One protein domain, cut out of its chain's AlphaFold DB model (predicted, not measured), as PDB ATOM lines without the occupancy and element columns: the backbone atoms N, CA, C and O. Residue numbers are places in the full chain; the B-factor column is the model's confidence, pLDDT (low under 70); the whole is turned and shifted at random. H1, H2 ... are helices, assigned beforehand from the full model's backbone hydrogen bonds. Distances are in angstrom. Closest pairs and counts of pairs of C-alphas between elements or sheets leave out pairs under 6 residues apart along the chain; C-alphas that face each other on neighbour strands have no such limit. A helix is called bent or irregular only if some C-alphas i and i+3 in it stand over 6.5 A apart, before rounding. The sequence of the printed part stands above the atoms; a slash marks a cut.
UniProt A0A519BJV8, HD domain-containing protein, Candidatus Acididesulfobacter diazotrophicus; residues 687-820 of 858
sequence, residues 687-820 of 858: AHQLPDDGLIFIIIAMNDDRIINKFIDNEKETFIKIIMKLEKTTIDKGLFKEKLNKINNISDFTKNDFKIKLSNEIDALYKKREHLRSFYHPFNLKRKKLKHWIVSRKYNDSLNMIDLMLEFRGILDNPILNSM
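This is residues 687 to 820 of the 858 residues of the protein "HD domain-containing protein" of Candidatus Acididesulfobacter diazotrophicus (UniProt A0A519BJV8). Two long helices, H2 and the arm H4a of the bent helix H4, run side by side in opposite ways and make the long axis of an elongated all-helix domain, with the short H6 packed on both near their middles. H1, the arm H4b and H5 gather toward one end, where residues 792 to 798 stick out; at the other end H3 folds back from H2, and a long loop, residues 742 to 759, leads on to H4a. The printed part has 134 residues with six named helices, in the order H1 to H6, and no named strand. It is only just loose, close to compact, with a radius of gyration of the C-alphas of 17.2 A and spans of 54 by 30 by 22 A.

H1, residues 692 to 702, and H2, residues 705 to 729, are about perpendicular at 86 degrees, close but not clearly touching; their closest C-alphas, Met 702 and Ile 708, are 5.7 A apart. H3, residues 733 to 741, is close to H2 but not clearly touching, at a shallow tilt of 13 degrees, opposite ways; the closest C-alphas, Glu 727 and Lys 733, are 7.3 A apart. H4, residues 760 to 792, was assigned as one helix by its hydrogen bonds but is bent, with C-alphas 781 and 784 7.5 A apart. Its arms H4a, residues 760 to 781, and H4b, residues 784 to 792, are only just about perpendicular, at 71 degrees. H4a and H2 only just touch, with 3 pairs of C-alphas within 8 A, the closest Ile 723 and Ile 762 at 7.3 A; the tilt is a shallow 6 degrees, opposite ways. H4b and H1 only just touch, also with 3 pairs, the closest C-alphas being Ile 700 and Ile 790 at 7.3 A. H5, residues 801 to 811, touches H4a at residues 771 to 775 alone, with C-alphas of Leu 772 and Ile 811 closest at 6.2 A. H5 and H1 only just touch, with 3 pairs, the closest C-alphas being Asp 692 and Met 805 at 7.2 A. H6, residues 815 to 819, touches H2 at residues 715 to 719 alone, closest at the C-alphas of Phe 719 and Ile 816, 6.4 A. It touches H4a at residues 765 to 772 alone, closest at the C-alphas of Arg 769 and Ile 816, 7.1 A. Every O i to N i+4 pair is within hydrogen-bond range in H5 and H6, against 5 of 7 in H1, 19 of 21 in H2, 4 of 5 in H3, 17 of 18 in H4a and 4 of 5 in H4b.

H1 begins at C-alpha 692, (38.717, -38.937, -0.206), and is 15.6 A long. H2 measures 37.8 A, H4a 32.0 A and H5 15.4 A from first to last C-alpha. H6 ends at C-alpha 819, (42.974, -16.694, -2.043).

The two C-alphas farthest apart, those of Gly 734 and Lys 794, are 54.5 A apart. The printed part has no cut, and the link from H3 to H4 is long, with 18 residues. The mean pLDDT of the printed part is 71.8, and residues 704 to 707, 726 to 759 and 784 to 800 are under 70.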
ATOM      1  N   ALA A 687      39.025 -28.462  -5.862       87.50
ATOM      2  CA  ALA A 687      39.519 -29.452  -4.917       87.50
ATOM      3  C   ALA A 687      38.430 -30.439  -4.451       87.50
ATOM      4  O   ALA A 687      38.778 -31.505  -3.948       87.50
ATOM      5  N   HIS A 688      37.132 -30.152  -4.642       88.88
ATOM      6  CA  HIS A 688      36.054 -31.105  -4.333       88.88
ATOM      7  C   HIS A 688      36.054 -32.317  -5.259       88.88
ATOM      8  O   HIS A 688      35.511 -33.363  -4.895       88.88
ATOM      9  N   GLN A 689      36.661 -32.189  -6.438       89.88
ATOM     10  CA  GLN A 689      36.780 -33.281  -7.397       89.88
ATOM     11  C   GLN A 689      37.807 -34.325  -6.958       89.88
ATOM     12  O   GLN A 689      37.794 -35.441  -7.475       89.88
ATOM     13  N   LEU A 690      38.685 -33.998  -6.001       90.31
ATOM     14  CA  LEU A 690      39.572 -34.991  -5.411       90.31
ATOM     15  C   LEU A 690      38.753 -36.034  -4.645       90.31
ATOM     16  O   LEU A 690      37.866 -35.668  -3.864       90.31
ATOM     17  N   PRO A 691      39.066 -37.327  -4.811       89.50
ATOM     18  CA  PRO A 691      38.494 -38.352  -3.961       89.50
ATOM     19  C   PRO A 691      39.059 -38.244  -2.547       89.50
ATOM     20  O   PRO A 691      40.091 -37.616  -2.301       89.50
ATOM     21  N   ASP A 692      38.386 -38.915  -1.625       85.06
ATOM     22  CA  ASP A 692      38.717 -38.937  -0.206       85.06
ATOM     23  C   ASP A 692      40.185 -39.338   0.041       85.06
ATOM     24  O   ASP A 692      40.926 -38.608   0.703       85.06
ATOM     25  N   ASP A 693      40.666 -40.402  -0.604       81.81
ATOM     26  CA  ASP A 693      42.077 -40.804  -0.523       81.81
ATOM     27  C   ASP A 693      43.046 -39.703  -1.002       81.81
ATOM     28  O   ASP A 693      44.152 -39.568  -0.475       81.81
ATOM     29  N   GLY A 694      42.628 -38.865  -1.957       86.50
ATOM     30  CA  GLY A 694      43.378 -37.696  -2.420       86.50
ATOM     31  C   GLY A 694      43.445 -36.577  -1.379       86.50
ATOM     32  O   GLY A 694      44.508 -35.991  -1.162       86.50
ATOM     33  N   LEU A 695      42.340 -36.317  -0.673       87.88
ATOM     34  CA  LEU A 695      42.287 -35.326   0.407       87.88
ATOM     35  C   LEU A 695      43.216 -35.699   1.571       87.88
ATOM     36  O   LEU A 695      43.847 -34.816   2.158       87.88
ATOM     37  N   ILE A 696      43.377 -36.997   1.859       84.75
ATOM     38  CA  ILE A 696      44.315 -37.483   2.883       84.75
ATOM     39  C   ILE A 696      45.743 -36.996   2.598       84.75
ATOM     40  O   ILE A 696      46.425 -36.548   3.522       84.75
ATOM     41  N   PHE A 697      46.199 -36.994   1.339       85.69
ATOM     42  CA  PHE A 697      47.538 -36.500   0.989       85.69
ATOM     43  C   PHE A 697      47.719 -35.003   1.271       85.69
ATOM     44  O   PHE A 697      48.798 -34.582   1.700       85.69
ATOM     45  N   ILE A 698      46.663 -34.202   1.108       85.75
ATOM     46  CA  ILE A 698      46.681 -32.775   1.462       85.75
ATOM     47  C   ILE A 698      46.791 -32.613   2.983       85.75
ATOM     48  O   ILE A 698      47.635 -31.857   3.472       85.75
ATOM     49  N   ILE A 699      46.004 -33.376   3.746       83.25
ATOM     50  CA  ILE A 699      46.040 -33.356   5.214       83.25
ATOM     51  C   ILE A 699      47.425 -33.787   5.733       83.25
ATOM     52  O   ILE A 699      47.961 -33.162   6.654       83.25
ATOM     53  N   ILE A 700      48.054 -34.801   5.121       77.50
ATOM     54  CA  ILE A 700      49.435 -35.209   5.439       77.50
ATOM     55  C   ILE A 700      50.408 -34.047   5.224       77.50
ATOM     56  O   ILE A 700      51.276 -33.820   6.070       77.50
ATOM     57  N   ALA A 701      50.266 -33.295   4.130       74.62
ATOM     58  CA  ALA A 701      51.116 -32.139   3.859       74.62
ATOM     59  C   ALA A 701      50.939 -31.024   4.909       74.62
ATOM     60  O   ALA A 701      51.930 -30.441   5.347       74.62
ATOM     61  N   MET A 702      49.713 -30.780   5.386       75.50
ATOM     62  CA  MET A 702      49.416 -29.781   6.430       75.50
ATOM     63  C   MET A 702      49.913 -30.167   7.833       75.50
ATOM     64  O   MET A 702      49.933 -29.344   8.747       75.50
ATOM     65  N   ASN A 703      50.315 -31.418   8.037       71.31
ATOM     66  CA  ASN A 703      50.674 -31.943   9.349       71.31
ATOM     67  C   ASN A 703      52.113 -31.598   9.802       71.31
ATOM     68  O   ASN A 703      52.463 -31.820  10.963       71.31
ATOM     69  N   ASP A 704      52.971 -31.052   8.933       69.50
ATOM     70  CA  ASP A 704      54.309 -30.574   9.323       69.50
ATOM     71  C   ASP A 704      54.208 -29.275  10.155       69.50
ATOM     72  O   ASP A 704      53.514 -28.332   9.783       69.50
ATOM     73  N   ASP A 705      54.900 -29.225  11.302       65.94
ATOM     74  CA  ASP A 705      54.949 -28.068  12.215       65.94
ATOM     75  C   ASP A 705      55.358 -26.764  11.525       65.94
ATOM     76  O   ASP A 705      54.800 -25.711  11.817       65.94
ATOM     77  N   ARG A 706      56.298 -26.825  10.584       64.25
ATOM     78  CA  ARG A 706      56.774 -25.643   9.858       64.25
ATOM     79  C   ARG A 706      55.741 -25.189   8.834       64.25
ATOM     80  O   ARG A 706      55.483 -23.993   8.727       64.25
ATOM     81  N   ILE A 707      55.140 -26.145   8.121       67.75
ATOM     82  CA  ILE A 707      54.135 -25.869   7.089       67.75
ATOM     83  C   ILE A 707      52.901 -25.231   7.719       67.75
ATOM     84  O   ILE A 707      52.454 -24.193   7.241       67.75
ATOM     85  N   ILE A 708      52.372 -25.784   8.817       70.56
ATOM     86  CA  ILE A 708      51.152 -25.226   9.412       70.56
ATOM     87  C   ILE A 708      51.377 -23.826   9.988       70.56
ATOM     88  O   ILE A 708      50.496 -22.982   9.874       70.56
ATOM     89  N   ASN A 709      52.546 -23.558  10.580       70.62
ATOM     90  CA  ASN A 709      52.839 -22.241  11.141       70.62
ATOM     91  C   ASN A 709      52.883 -21.198  10.017       70.62
ATOM     92  O   ASN A 709      52.168 -20.202  10.077       70.62
ATOM     93  N   LYS A 710      53.604 -21.502   8.928       70.50
ATOM     94  CA  LYS A 710      53.657 -20.642   7.738       70.50
ATOM     95  C   LYS A 710      52.284 -20.474   7.075       70.50
ATOM     96  O   LYS A 710      51.963 -19.390   6.590       70.50
ATOM     97  N   PHE A 711      51.465 -21.526   7.074       75.12
ATOM     98  CA  PHE A 711      50.089 -21.487   6.582       75.12
ATOM     99  C   PHE A 711      49.210 -20.546   7.413       75.12
ATOM    100  O   PHE A 711      48.495 -19.730   6.836       75.12
ATOM    101  N   ILE A 712      49.292 -20.615   8.745       74.38
ATOM    102  CA  ILE A 712      48.546 -19.732   9.656       74.38
ATOM    103  C   ILE A 712      48.979 -18.271   9.466       74.38
ATOM    104  O   ILE A 712      48.126 -17.386   9.390       74.38
ATOM    105  N   ASP A 713      50.280 -18.018   9.320       72.94
ATOM    106  CA  ASP A 713      50.797 -16.671   9.060       72.94
ATOM    107  C   ASP A 713      50.303 -16.126   7.705       72.94
ATOM    108  O   ASP A 713      49.857 -14.980   7.611       72.94
ATOM    109  N   ASN A 714      50.267 -16.966   6.664       75.81
ATOM    110  CA  ASN A 714      49.733 -16.594   5.349       75.81
ATOM    111  C   ASN A 714      48.214 -16.360   5.350       75.81
ATOM    112  O   ASN A 714      47.739 -15.469   4.642       75.81
ATOM    113  N   GLU A 715      47.441 -17.133   6.121       83.50
ATOM    114  CA  GLU A 715      45.996 -16.906   6.302       83.50
ATOM    115  C   GLU A 715      45.764 -15.517   6.875       83.50
ATOM    116  O   GLU A 715      44.988 -14.734   6.321       83.50
ATOM    117  N   LYS A 716      46.507 -15.196   7.942       75.62
ATOM    118  CA  LYS A 716      46.461 -13.910   8.632       75.62
ATOM    119  C   LYS A 716      46.732 -12.758   7.664       75.62
ATOM    120  O   LYS A 716      45.936 -11.821   7.596       75.62
ATOM    121  N   GLU A 717      47.817 -12.830   6.896       77.06
ATOM    122  CA  GLU A 717      48.158 -11.800   5.908       77.06
ATOM    123  C   GLU A 717      47.122 -11.682   4.784       77.06
ATOM    124  O   GLU A 717      46.761 -10.573   4.384       77.06
ATOM    125  N   THR A 718      46.634 -12.812   4.270       81.44
ATOM    126  CA  THR A 718      45.649 -12.847   3.180       81.44
ATOM    127  C   THR A 718      44.332 -12.226   3.628       81.44
ATOM    128  O   THR A 718      43.766 -11.401   2.911       81.44
ATOM    129  N   PHE A 719      43.879 -12.545   4.841       79.81
ATOM    130  CA  PHE A 719      42.682 -11.956   5.424       79.81
ATOM    131  C   PHE A 719      42.797 -10.432   5.561       79.81
ATOM    132  O   PHE A 719      41.896  -9.716   5.121       79.81
ATOM    133  N   ILE A 720      43.928  -9.921   6.075       74.81
ATOM    134  CA  ILE A 720      44.187  -8.469   6.135       74.81
ATOM    135  C   ILE A 720      44.134  -7.857   4.730       74.81
ATOM    136  O   ILE A 720      43.454  -6.852   4.528       74.81
ATOM    137  N   LYS A 721      44.805  -8.467   3.743       78.19
ATOM    138  CA  LYS A 721      44.835  -7.973   2.356       78.19
ATOM    139  C   LYS A 721      43.437  -7.912   1.732       78.19
ATOM    140  O   LYS A 721      43.131  -6.937   1.048       78.19
ATOM    141  N   ILE A 722      42.590  -8.923   1.953       79.50
ATOM    142  CA  ILE A 722      41.202  -8.930   1.459       79.50
ATOM    143  C   ILE A 722      40.407  -7.803   2.126       79.50
ATOM    144  O   ILE A 722      39.754  -7.032   1.425       79.50
ATOM    145  N   ILE A 723      40.521  -7.646   3.447       74.12
ATOM    146  CA  ILE A 723      39.850  -6.560   4.169       74.12
ATOM    147  C   ILE A 723      40.304  -5.185   3.659       74.12
ATOM    148  O   ILE A 723      39.456  -4.351   3.367       74.12
ATOM    149  N   MET A 724      41.608  -4.951   3.479       71.75
ATOM    150  CA  MET A 724      42.131  -3.684   2.943       71.75
ATOM    151  C   MET A 724      41.664  -3.402   1.506       71.75
ATOM    152  O   MET A 724      41.546  -2.248   1.100       71.75
ATOM    153  N   LYS A 725      41.388  -4.438   0.700       74.00
ATOM    154  CA  LYS A 725      40.785  -4.263  -0.635       74.00
ATOM    155  C   LYS A 725      39.309  -3.871  -0.542       74.00
ATOM    156  O   LYS A 725      38.884  -2.993  -1.290       74.00
ATOM    157  N   LEU A 726      38.562  -4.482   0.379       68.69
ATOM    158  CA  LEU A 726      37.155  -4.163   0.658       68.69
ATOM    159  C   LEU A 726      36.988  -2.812   1.384       68.69
ATOM    160  O   LEU A 726      35.948  -2.174   1.280       68.69
ATOM    161  N   GLU A 727      38.035  -2.307   2.042       61.97
ATOM    162  CA  GLU A 727      38.085  -0.966   2.648       61.97
ATOM    163  C   GLU A 727      37.800   0.150   1.628       61.97
ATOM    164  O   GLU A 727      37.289   1.210   1.992       61.97
ATOM    165  N   LYS A 728      38.058  -0.086   0.330       55.75
ATOM    166  CA  LYS A 728      37.757   0.885  -0.735       55.75
ATOM    167  C   LYS A 728      36.267   1.219  -0.872       55.75
ATOM    168  O   LYS A 728      35.973   2.202  -1.547       55.75
ATOM    169  N   THR A 729      35.354   0.475  -0.244       52.84
ATOM    170  CA  THR A 729      33.910   0.681  -0.414       52.84
ATOM    171  C   THR A 729      33.119   1.055   0.841       52.84
ATOM    172  O   THR A 729      31.977   1.457   0.649       52.84
ATOM    173  N   THR A 730      33.615   0.975   2.096       53.91
ATOM    174  CA  THR A 730      32.658   1.094   3.236       53.91
ATOM    175  C   THR A 730      33.041   1.674   4.617       53.91
ATOM    176  O   THR A 730      32.104   1.851   5.391       53.91
ATOM    177  N   ILE A 731      34.280   2.024   5.008       54.41
ATOM    178  CA  ILE A 731      34.549   2.563   6.380       54.41
ATOM    179  C   ILE A 731      35.681   3.620   6.389       54.41
ATOM    180  O   ILE A 731      36.560   3.597   5.533       54.41
ATOM    181  N   ASP A 732      35.647   4.551   7.356       56.81
ATOM    182  CA  ASP A 732      36.667   5.584   7.614       56.81
ATOM    183  C   ASP A 732      38.091   4.995   7.759       56.81
ATOM    184  O   ASP A 732      38.402   4.250   8.696       56.81
ATOM    185  N   LYS A 733      38.958   5.349   6.802       57.28
ATOM    186  CA  LYS A 733      40.298   4.776   6.570       57.28
ATOM    187  C   LYS A 733      41.278   5.004   7.725       57.28
ATOM    188  O   LYS A 733      42.208   4.220   7.920       57.28
ATOM    189  N   GLY A 734      41.109   6.091   8.482       58.75
ATOM    190  CA  GLY A 734      42.048   6.483   9.539       58.75
ATOM    191  C   GLY A 734      41.970   5.574  10.765       58.75
ATOM    192  O   GLY A 734      42.976   5.014  11.204       58.75
ATOM    193  N   LEU A 735      40.752   5.365  11.273       59.09
ATOM    194  CA  LEU A 735      40.497   4.635  12.518       59.09
ATOM    195  C   LEU A 735      40.806   3.133  12.396       59.09
ATOM    196  O   LEU A 735      41.246   2.487  13.351       59.09
ATOM    197  N   PHE A 736      40.568   2.564  11.211       62.22
ATOM    198  CA  PHE A 736      40.749   1.138  10.958       62.22
ATOM    199  C   PHE A 736      42.230   0.747  10.866       62.22
ATOM    200  O   PHE A 736      42.665  -0.220  11.494       62.22
ATOM    201  N   LYS A 737      43.029   1.555  10.158       61.78
ATOM    202  CA  LYS A 737      44.478   1.366  10.024       61.78
ATOM    203  C   LYS A 737      45.203   1.507  11.366       61.78
ATOM    204  O   LYS A 737      46.126   0.748  11.653       61.78
ATOM    205  N   GLU A 738      44.750   2.426  12.217       61.97
ATOM    206  CA  GLU A 738      45.313   2.626  13.554       61.97
ATOM    207  C   GLU A 738      45.061   1.429  14.488       61.97
ATOM    208  O   GLU A 738      45.952   1.030  15.240       61.97
ATOM    209  N   LYS A 739      43.876   0.806  14.408       63.25
ATOM    210  CA  LYS A 739      43.566  -0.427  15.148       63.25
ATOM    211  C   LYS A 739      44.334  -1.633  14.616       63.25
ATOM    212  O   LYS A 739      44.883  -2.373  15.421       63.25
ATOM    213  N   LEU A 740      44.431  -1.802  13.297       62.91
ATOM    214  CA  LEU A 740      45.242  -2.859  12.676       62.91
ATOM    215  C   LEU A 740      46.709  -2.801  13.130       62.91
ATOM    216  O   LEU A 740      47.284  -3.834  13.464       62.91
ATOM    217  N   ASN A 741      47.287  -1.599  13.205       60.88
ATOM    218  CA  ASN A 741      48.676  -1.392  13.626       60.88
ATOM    219  C   ASN A 741      48.922  -1.665  15.123       60.88
ATOM    220  O   ASN A 741      50.067  -1.870  15.516       60.88
ATOM    221  N   LYS A 742      47.877  -1.660  15.963       58.56
ATOM    222  CA  LYS A 742      47.964  -1.911  17.416       58.56
ATOM    223  C   LYS A 742      47.848  -3.395  17.786       58.56
ATOM    224  O   LYS A 742      47.951  -3.739  18.962       58.56
ATOM    225  N   ILE A 743      47.626  -4.279  16.814       56.06
ATOM    226  CA  ILE A 743      47.341  -5.695  17.063       56.06
ATOM    227  C   ILE A 743      48.618  -6.523  16.927       56.06
ATOM    228  O   ILE A 743      49.086  -6.811  15.827       56.06
ATOM    229  N   ASN A 744      49.140  -6.969  18.070       48.25
ATOM    230  CA  ASN A 744      50.277  -7.891  18.123       48.25
ATOM    231  C   ASN A 744      49.879  -9.312  17.677       48.25
ATOM    232  O   ASN A 744      50.674 -10.008  17.042       48.25
ATOM    233  N   ASN A 745      48.636  -9.739  17.950       53.66
ATOM    234  CA  ASN A 745      48.139 -11.075  17.627       53.66
ATOM    235  C   ASN A 745      46.725 -11.032  17.020       53.66
ATOM    236  O   ASN A 745      45.785 -10.520  17.609       53.66
ATOM    237  N   ILE A 746      46.543 -11.594  15.821       51.28
ATOM    238  CA  ILE A 746      45.249 -11.546  15.106       51.28
ATOM    239  C   ILE A 746      44.228 -12.572  15.642       51.28
ATOM    240  O   ILE A 746      43.060 -12.578  15.245       51.28
ATOM    241  N   SER A 747      44.635 -13.450  16.563       51.47
ATOM    242  CA  SER A 747      43.707 -14.208  17.418       51.47
ATOM    243  C   SER A 747      42.750 -13.294  18.179       51.47
ATOM    244  O   SER A 747      41.612 -13.689  18.407       51.47
ATOM    245  N   ASP A 748      43.192 -12.072  18.468       51.59
ATOM    246  CA  ASP A 748      42.508 -11.118  19.339       51.59
ATOM    247  C   ASP A 748      41.506 -10.251  18.559       51.59
ATOM    248  O   ASP A 748      40.787  -9.456  19.148       51.59
ATOM    249  N   PHE A 749      41.442 -10.426  17.232       58.50
ATOM    250  CA  PHE A 749      40.496  -9.748  16.352       58.50
ATOM    251  C   PHE A 749      39.124 -10.426  16.456       58.50
ATOM    252  O   PHE A 749      38.895 -11.498  15.885       58.50
ATOM    253  N   THR A 750      38.205  -9.799  17.179       58.97
ATOM    254  CA  THR A 750      36.817 -10.232  17.349       58.97
ATOM    255  C   THR A 750      35.870  -9.323  16.568       58.97
ATOM    256  O   THR A 750      36.180  -8.170  16.263       58.97
ATOM    257  N   LYS A 751      34.658  -9.810  16.268       58.25
ATOM    258  CA  LYS A 751      33.603  -8.983  15.657       58.25
ATOM    259  C   LYS A 751      33.313  -7.705  16.470       58.25
ATOM    260  O   LYS A 751      32.921  -6.696  15.893       58.25
ATOM    261  N   ASN A 752      33.577  -7.726  17.779       57.91
ATOM    262  CA  ASN A 752      33.373  -6.604  18.700       57.91
ATOM    263  C   ASN A 752      34.404  -5.470  18.545       57.91
ATOM    264  O   ASN A 752      34.145  -4.346  18.980       57.91
ATOM    265  N   ASP A 753      35.546  -5.717  17.893       55.88
ATOM    266  CA  ASP A 753      36.547  -4.675  17.621       55.88
ATOM    267  C   ASP A 753      36.073  -3.671  16.562       55.88
ATOM    268  O   ASP A 753      36.527  -2.514  16.520       55.88
ATOM    269  N   PHE A 754      35.083  -4.076  15.764       55.53
ATOM    270  CA  PHE A 754      34.319  -3.213  14.880       55.53
ATOM    271  C   PHE A 754      33.214  -2.514  15.668       55.53
ATOM    272  O   PHE A 754      32.062  -2.927  15.683       55.53
ATOM    273  N   LYS A 755      33.540  -1.374  16.280       51.38
ATOM    274  CA  LYS A 755      32.532  -0.451  16.845       51.38
ATOM    275  C   LYS A 755      31.670   0.251  15.765       51.38
ATOM    276  O   LYS A 755      31.049   1.266  16.050       51.38
ATOM    277  N   ILE A 756      31.669  -0.242  14.521       52.81
ATOM    278  CA  ILE A 756      31.043   0.359  13.333       52.81
ATOM    279  C   ILE A 756      30.245  -0.732  12.606       52.81
ATOM    280  O   ILE A 756      30.668  -1.886  12.568       52.81
ATOM    281  N   LYS A 757      29.096  -0.369  12.022       55.59
ATOM    282  CA  LYS A 757      28.248  -1.265  11.223       55.59
ATOM    283  C   LYS A 757      29.049  -1.800  10.023       55.59
ATOM    284  O   LYS A 757      29.343  -1.056   9.094       55.59
ATOM    285  N   LEU A 758      29.433  -3.074  10.082       59.94
ATOM    286  CA  LEU A 758      30.138  -3.771   9.004       59.94
ATOM    287  C   LEU A 758      29.266  -3.842   7.743       59.94
ATOM    288  O   LEU A 758      28.044  -3.974   7.840       59.94
ATOM    289  N   SER A 759      29.887  -3.801   6.562       66.56
ATOM    290  CA  SER A 759      29.192  -4.163   5.325       66.56
ATOM    291  C   SER A 759      28.810  -5.650   5.348       66.56
ATOM    292  O   SER A 759      29.485  -6.463   5.986       66.56
ATOM    293  N   ASN A 760      27.742  -6.021   4.634       71.81
ATOM    294  CA  ASN A 760      27.306  -7.422   4.529       71.81
ATOM    295  C   ASN A 760      28.426  -8.335   3.989       71.81
ATOM    296  O   ASN A 760      28.533  -9.491   4.389       71.81
ATOM    297  N   GLU A 761      29.288  -7.798   3.121       71.38
ATOM    298  CA  GLU A 761      30.447  -8.492   2.549       71.38
ATOM    299  C   GLU A 761      31.513  -8.802   3.607       71.38
ATOM    300  O   GLU A 761      32.012  -9.927   3.674       71.38
ATOM    301  N   ILE A 762      31.832  -7.834   4.476       71.75
ATOM    302  CA  ILE A 762      32.808  -8.031   5.554       71.75
ATOM    303  C   ILE A 762      32.246  -8.994   6.611       71.75
ATOM    304  O   ILE A 762      32.969  -9.883   7.057       71.75
ATOM    305  N   ASP A 763      30.959  -8.896   6.972       73.12
ATOM    306  CA  ASP A 763      30.321  -9.841   7.907       73.12
ATOM    307  C   ASP A 763      30.321 -11.285   7.367       73.12
ATOM    308  O   ASP A 763      30.632 -12.229   8.099       73.12
ATOM    309  N   ALA A 764      30.044 -11.468   6.072       79.38
ATOM    310  CA  ALA A 764      30.127 -12.771   5.416       79.38
ATOM    311  C   ALA A 764      31.565 -13.324   5.409       79.38
ATOM    312  O   ALA A 764      31.770 -14.509   5.691       79.38
ATOM    313  N   LEU A 765      32.565 -12.476   5.147       80.44
ATOM    314  CA  LEU A 765      33.977 -12.861   5.181       80.44
ATOM    315  C   LEU A 765      34.420 -13.286   6.592       80.44
ATOM    316  O   LEU A 765      35.123 -14.287   6.736       80.44
ATOM    317  N   TYR A 766      33.960 -12.586   7.636       78.56
ATOM    318  CA  TYR A 766      34.208 -12.963   9.033       78.56
ATOM    319  C   TYR A 766      33.619 -14.333   9.378       78.56
ATOM    320  O   TYR A 766      34.335 -15.177   9.913       78.56
ATOM    321  N   LYS A 767      32.363 -14.599   8.998       81.69
ATOM    322  CA  LYS A 767      31.732 -15.918   9.193       81.69
ATOM    323  C   LYS A 767      32.500 -17.036   8.484       81.69
ATOM    324  O   LYS A 767      32.708 -18.108   9.048       81.69
ATOM    325  N   LYS A 768      32.980 -16.792   7.257       85.00
ATOM    326  CA  LYS A 768      33.826 -17.755   6.528       85.00
ATOM    327  C   LYS A 768      35.166 -17.981   7.231       85.00
ATOM    328  O   LYS A 768      35.648 -19.112   7.256       85.00
ATOM    329  N   ARG A 769      35.754 -16.952   7.839       83.94
ATOM    330  CA  ARG A 769      36.970 -17.097   8.646       83.94
ATOM    331  C   ARG A 769      36.742 -17.902   9.923       83.94
ATOM    332  O   ARG A 769      37.575 -18.738  10.260       83.94
ATOM    333  N   GLU A 770      35.636 -17.667  10.625       81.50
ATOM    334  CA  GLU A 770      35.259 -18.449  11.809       81.50
ATOM    335  C   GLU A 770      35.088 -19.925  11.461       81.50
ATOM    336  O   GLU A 770      35.637 -20.776  12.156       81.50
ATOM    337  N   HIS A 771      34.434 -20.227  10.335       83.56
ATOM    338  CA  HIS A 771      34.327 -21.595   9.837       83.56
ATOM    339  C   HIS A 771      35.711 -22.218   9.572       83.56
ATOM    340  O   HIS A 771      36.003 -23.306  10.064       83.56
ATOM    341  N   LEU A 772      36.616 -21.496   8.899       84.44
ATOM    342  CA  LEU A 772      37.992 -21.959   8.678       84.44
ATOM    343  C   LEU A 772      38.730 -22.223  10.006       84.44
ATOM    344  O   LEU A 772      39.370 -23.263  10.164       84.44
ATOM    345  N   ARG A 773      38.606 -21.310  10.981       81.06
ATOM    346  CA  ARG A 773      39.173 -21.441  12.335       81.06
ATOM    347  C   ARG A 773      38.612 -22.633  13.101       81.06
ATOM    348  O   ARG A 773      39.383 -23.319  13.773       81.06
ATOM    349  N   SER A 774      37.309 -22.881  12.986       82.25
ATOM    350  CA  SER A 774      36.632 -23.992  13.660       82.25
ATOM    351  C   SER A 774      37.161 -25.355  13.214       82.25
ATOM    352  O   SER A 774      37.242 -26.256  14.040       82.25
ATOM    353  N   PHE A 775      37.637 -25.464  11.970       83.56
ATOM    354  CA  PHE A 775      38.350 -26.643  11.483       83.56
ATOM    355  C   PHE A 775      39.818 -26.672  11.943       83.56
ATOM    356  O   PHE A 775      40.267 -27.617  12.600       83.56
ATOM    357  N   TYR A 776      40.610 -25.642  11.608       78.38
ATOM    358  CA  TYR A 776      42.067 -25.777  11.738       78.38
ATOM    359  C   TYR A 776      42.560 -25.699  13.191       78.38
ATOM    360  O   TYR A 776      43.624 -26.239  13.495       78.38
ATOM    361  N   HIS A 777      41.840 -25.035  14.104       75.31
ATOM    362  CA  HIS A 777      42.276 -24.903  15.497       75.31
ATOM    363  C   HIS A 777      42.227 -26.253  16.246       75.31
ATOM    364  O   HIS A 777      43.269 -26.670  16.771       75.31
ATOM    365  N   PRO A 778      41.110 -27.013  16.227       75.75
ATOM    366  CA  PRO A 778      41.090 -28.396  16.705       75.75
ATOM    367  C   PRO A 778      42.077 -29.302  15.965       75.75
ATOM    368  O   PRO A 778      42.759 -30.106  16.608       75.75
ATOM    369  N   PHE A 779      42.204 -29.147  14.640       80.94
ATOM    370  CA  PHE A 779      43.191 -29.881  13.849       80.94
ATOM    371  C   PHE A 779      44.611 -29.642  14.379       80.94
ATOM    372  O   PHE A 779      45.310 -30.600  14.691       80.94
ATOM    373  N   ASN A 780      45.026 -28.391  14.598       78.88
ATOM    374  CA  ASN A 780      46.362 -28.042  15.090       78.88
ATOM    375  C   ASN A 780      46.668 -28.644  16.475       78.88
ATOM    376  O   ASN A 780      47.796 -29.063  16.734       78.88
ATOM    377  N   LEU A 781      45.663 -28.741  17.350       74.94
ATOM    378  CA  LEU A 781      45.802 -29.354  18.674       74.94
ATOM    379  C   LEU A 781      45.902 -30.887  18.601       74.94
ATOM    380  O   LEU A 781      46.677 -31.503  19.336       74.94
ATOM    381  N   LYS A 782      45.138 -31.520  17.701       75.06
ATOM    382  CA  LYS A 782      45.063 -32.985  17.564       75.06
ATOM    383  C   LYS A 782      46.075 -33.560  16.564       75.06
ATOM    384  O   LYS A 782      46.333 -34.766  16.593       75.06
ATOM    385  N   ARG A 783      46.705 -32.735  15.716       74.69
ATOM    386  CA  ARG A 783      47.498 -33.200  14.561       74.69
ATOM    387  C   ARG A 783      48.677 -34.094  14.914       74.69
ATOM    388  O   ARG A 783      48.957 -35.029  14.182       74.69
ATOM    389  N   LYS A 784      49.324 -33.912  16.072       68.75
ATOM    390  CA  LYS A 784      50.409 -34.817  16.507       68.75
ATOM    391  C   LYS A 784      49.921 -36.259  16.705       68.75
ATOM    392  O   LYS A 784      50.660 -37.194  16.402       68.75
ATOM    393  N   LYS A 785      48.676 -36.441  17.165       69.81
ATOM    394  CA  LYS A 785      48.023 -37.757  17.279       69.81
ATOM    395  C   LYS A 785      47.549 -38.257  15.907       69.81
ATOM    396  O   LYS A 785      47.815 -39.408  15.569       69.81
ATOM    397  N   LEU A 786      46.966 -37.377  15.082       67.50
ATOM    398  CA  LEU A 786      46.574 -37.686  13.695       67.50
ATOM    399  C   LEU A 786      47.772 -38.090  12.824       67.50
ATOM    400  O   LEU A 786      47.657 -39.003  12.022       67.50
ATOM    401  N   LYS A 787      48.954 -37.493  13.029       65.69
ATOM    402  CA  LYS A 787      50.193 -37.856  12.331       65.69
ATOM    403  C   LYS A 787      50.487 -39.330  12.445       65.69
ATOM    404  O   LYS A 787      50.866 -39.937  11.459       65.69
ATOM    405  N   HIS A 788      50.359 -39.882  13.646       64.56
ATOM    406  CA  HIS A 788      50.603 -41.296  13.868       64.56
ATOM    407  C   HIS A 788      49.520 -42.149  13.206       64.56
ATOM    408  O   HIS A 788      49.831 -43.183  12.628       64.56
ATOM    409  N   TRP A 789      48.269 -41.693  13.252       67.75
ATOM    410  CA  TRP A 789      47.109 -42.376  12.686       67.75
ATOM    411  C   TRP A 789      47.166 -42.459  11.155       67.75
ATOM    412  O   TRP A 789      47.206 -43.564  10.621       67.75
ATOM    413  N   ILE A 790      47.284 -41.314  10.469       65.38
ATOM    414  CA  ILE A 790      47.249 -41.224   8.999       65.38
ATOM    415  C   ILE A 790      48.368 -42.077   8.393       65.38
ATOM    416  O   ILE A 790      48.157 -42.862   7.477       65.38
ATOM    417  N   VAL A 791      49.554 -41.970   8.982       60.44
ATOM    418  CA  VAL A 791      50.749 -42.725   8.602       60.44
ATOM    419  C   VAL A 791      50.619 -44.224   8.867       60.44
ATOM    420  O   VAL A 791      51.089 -45.030   8.072       60.44
ATOM    421  N   SER A 792      50.049 -44.618  10.009       58.91
ATOM    422  CA  SER A 792      49.966 -46.036  10.387       58.91
ATOM    423  C   SER A 792      48.766 -46.751   9.775       58.91
ATOM    424  O   SER A 792      48.663 -47.966   9.935       58.91
ATOM    425  N   ARG A 793      47.860 -46.010   9.117       60.00
ATOM    426  CA  ARG A 793      46.578 -46.492   8.579       60.00
ATOM    427  C   ARG A 793      45.772 -47.334   9.586       60.00
ATOM    428  O   ARG A 793      44.990 -48.195   9.197       60.00
ATOM    429  N   LYS A 794      45.979 -47.128  10.893       60.88
ATOM    430  CA  LYS A 794      45.282 -47.871  11.954       60.88
ATOM    431  C   LYS A 794      43.925 -47.244  12.213       60.88
ATOM    432  O   LYS A 794      43.874 -46.062  12.500       60.88
ATOM    433  N   TYR A 795      42.854 -48.030  12.202       52.06
ATOM    434  CA  TYR A 795      41.518 -47.564  12.578       52.06
ATOM    435  C   TYR A 795      41.472 -47.143  14.060       52.06
ATOM    436  O   TYR A 795      42.050 -47.815  14.916       52.06
ATOM    437  N   ASN A 796      40.847 -46.001  14.361       54.62
ATOM    438  CA  ASN A 796      40.669 -45.514  15.732       54.62
ATOM    439  C   ASN A 796      39.372 -44.702  15.836       54.62
ATOM    440  O   ASN A 796      39.318 -43.568  15.356       54.62
ATOM    441  N   ASP A 797      38.383 -45.261  16.530       55.06
ATOM    442  CA  ASP A 797      37.056 -44.666  16.737       55.06
ATOM    443  C   ASP A 797      37.102 -43.274  17.387       55.06
ATOM    444  O   ASP A 797      36.248 -42.431  17.141       55.06
ATOM    445  N   SER A 798      38.136 -42.981  18.183       56.62
ATOM    446  CA  SER A 798      38.230 -41.726  18.950       56.62
ATOM    447  C   SER A 798      38.589 -40.472  18.137       56.62
ATOM    448  O   SER A 798      38.521 -39.364  18.674       56.62
ATOM    449  N   LEU A 799      39.011 -40.612  16.875       61.28
ATOM    450  CA  LEU A 799      39.423 -39.486  16.018       61.28
ATOM    451  C   LEU A 799      38.586 -39.339  14.735       61.28
ATOM    452  O   LEU A 799      38.931 -38.473  13.939       61.28
ATOM    453  N   ASN A 800      37.542 -40.167  14.557       69.56
ATOM    454  CA  ASN A 800      36.656 -40.289  13.388       69.56
ATOM    455  C   ASN A 800      37.135 -39.549  12.123       69.56
ATOM    456  O   ASN A 800      36.805 -38.393  11.870       69.56
ATOM    457  N   MET A 801      37.940 -40.229  11.309       73.06
ATOM    458  CA  MET A 801      38.534 -39.618  10.117       73.06
ATOM    459  C   MET A 801      37.533 -39.300   9.018       73.06
ATOM    460  O   MET A 801      37.801 -38.405   8.225       73.06
ATOM    461  N   ILE A 802      36.373 -39.954   9.023       76.75
ATOM    462  CA  ILE A 802      35.258 -39.576   8.157       76.75
ATOM    463  C   ILE A 802      34.803 -38.157   8.518       76.75
ATOM    464  O   ILE A 802      34.727 -37.312   7.632       76.75
ATOM    465  N   ASP A 803      34.617 -37.853   9.807       79.38
ATOM    466  CA  ASP A 803      34.232 -36.507  10.254       79.38
ATOM    467  C   ASP A 803      35.303 -35.476   9.896       79.38
ATOM    468  O   ASP A 803      34.983 -34.437   9.327       79.38
ATOM    469  N   LEU A 804      36.587 -35.780  10.138       80.06
ATOM    470  CA  LEU A 804      37.675 -34.870   9.758       80.06
ATOM    471  C   LEU A 804      37.668 -34.571   8.252       80.06
ATOM    472  O   LEU A 804      37.934 -33.442   7.843       80.06
ATOM    473  N   MET A 805      37.389 -35.574   7.421       82.88
ATOM    474  CA  MET A 805      37.349 -35.413   5.969       82.88
ATOM    475  C   MET A 805      36.113 -34.649   5.505       82.88
ATOM    476  O   MET A 805      36.235 -33.814   4.610       82.88
ATOM    477  N   LEU A 806      34.959 -34.867   6.136       84.62
ATOM    478  CA  LEU A 806      33.746 -34.086   5.897       84.62
ATOM    479  C   LEU A 806      33.952 -32.615   6.280       84.62
ATOM    480  O   LEU A 806      33.641 -31.728   5.484       84.62
ATOM    481  N   GLU A 807      34.535 -32.350   7.451       85.75
ATOM    482  CA  GLU A 807      34.880 -30.994   7.883       85.75
ATOM    483  C   GLU A 807      35.895 -30.348   6.928       85.75
ATOM    484  O   GLU A 807      35.732 -29.189   6.540       85.75
ATOM    485  N   PHE A 808      36.916 -31.099   6.496       87.75
ATOM    486  CA  PHE A 808      37.910 -30.600   5.549       87.75
ATOM    487  C   PHE A 808      37.284 -30.264   4.195       87.75
ATOM    488  O   PHE A 808      37.526 -29.185   3.658       87.75
ATOM    489  N   ARG A 809      36.422 -31.141   3.669       89.12
ATOM    490  CA  ARG A 809      35.672 -30.907   2.430       89.12
ATOM    491  C   ARG A 809      34.792 -29.659   2.556       89.12
ATOM    492  O   ARG A 809      34.790 -28.831   1.655       89.12
ATOM    493  N   GLY A 810      34.158 -29.447   3.713       87.12
ATOM    494  CA  GLY A 810      33.349 -28.256   3.998       87.12
ATOM    495  C   GLY A 810      34.106 -26.920   3.950       87.12
ATOM    496  O   GLY A 810      33.481 -25.871   3.763       87.12
ATOM    497  N   ILE A 811      35.439 -26.921   4.090       88.12
ATOM    498  CA  ILE A 811      36.254 -25.698   4.022       88.12
ATOM    499  C   ILE A 811      36.956 -25.477   2.675       88.12
ATOM    500  O   ILE A 811      37.545 -24.410   2.497       88.12
ATOM    501  N   LEU A 812      36.891 -26.414   1.721       88.19
ATOM    502  CA  LEU A 812      37.594 -26.294   0.432       88.19
ATOM    503  C   LEU A 812      37.082 -25.118  -0.422       88.19
ATOM    504  O   LEU A 812      37.872 -24.481  -1.113       88.19
ATOM    505  N   ASP A 813      35.800 -24.756  -0.313       83.88
ATOM    506  CA  ASP A 813      35.200 -23.592  -0.996       83.88
ATOM    507  C   ASP A 813      35.450 -22.255  -0.280       83.88
ATOM    508  O   ASP A 813      34.888 -21.213  -0.633       83.88
ATOM    509  N   ASN A 814      36.264 -22.245   0.778       87.31
ATOM    510  CA  ASN A 814      36.464 -21.036   1.556       87.31
ATOM    511  C   ASN A 814      37.225 -19.972   0.732       87.31
ATOM    512  O   ASN A 814      38.354 -20.214   0.302       87.31
ATOM    513  N   PRO A 815      36.663 -18.763   0.540       82.69
ATOM    514  CA  PRO A 815      37.279 -17.746  -0.312       82.69
ATOM    515  C   PRO A 815      38.605 -17.222   0.249       82.69
ATOM    516  O   PRO A 815      39.477 -16.834  -0.527       82.69
ATOM    517  N   ILE A 816      38.784 -17.231   1.576       85.06
ATOM    518  CA  ILE A 816      40.050 -16.845   2.216       85.06
ATOM    519  C   ILE A 816      41.103 -17.898   1.880       85.06
ATOM    520  O   ILE A 816      42.162 -17.549   1.368       85.06
ATOM    521  N   LEU A 817      40.765 -19.174   2.080       85.81
ATOM    522  CA  LEU A 817      41.631 -20.313   1.778       85.81
ATOM    523  C   LEU A 817      42.072 -20.316   0.307       85.81
ATOM    524  O   LEU A 817      43.264 -20.332   0.016       85.81
ATOM    525  N   ASN A 818      41.130 -20.196  -0.631       83.75
ATOM    526  CA  ASN A 818      41.415 -20.215  -2.071       83.75
ATOM    527  C   ASN A 818      42.171 -18.976  -2.581       83.75
ATOM    528  O   ASN A 818      42.774 -19.012  -3.660       83.75
ATOM    529  N   SER A 819      42.181 -17.900  -1.789       81.88
ATOM    530  CA  SER A 819      42.974 -16.694  -2.043       81.88
ATOM    531  C   SER A 819      44.384 -16.760  -1.448       81.88
ATOM    532  O   SER A 819      45.192 -15.885  -1.749       81.88
ATOM    533  N   MET A 820      44.699 -17.761  -0.614       79.44
ATOM    534  CA  MET A 820      46.025 -17.920  -0.013       79.44
ATOM    535  C   MET A 820      47.007 -18.546  -1.019       79.44
ATOM    536  O   MET A 820      46.810 -19.695  -1.430       79.44
TER     537      MET A 820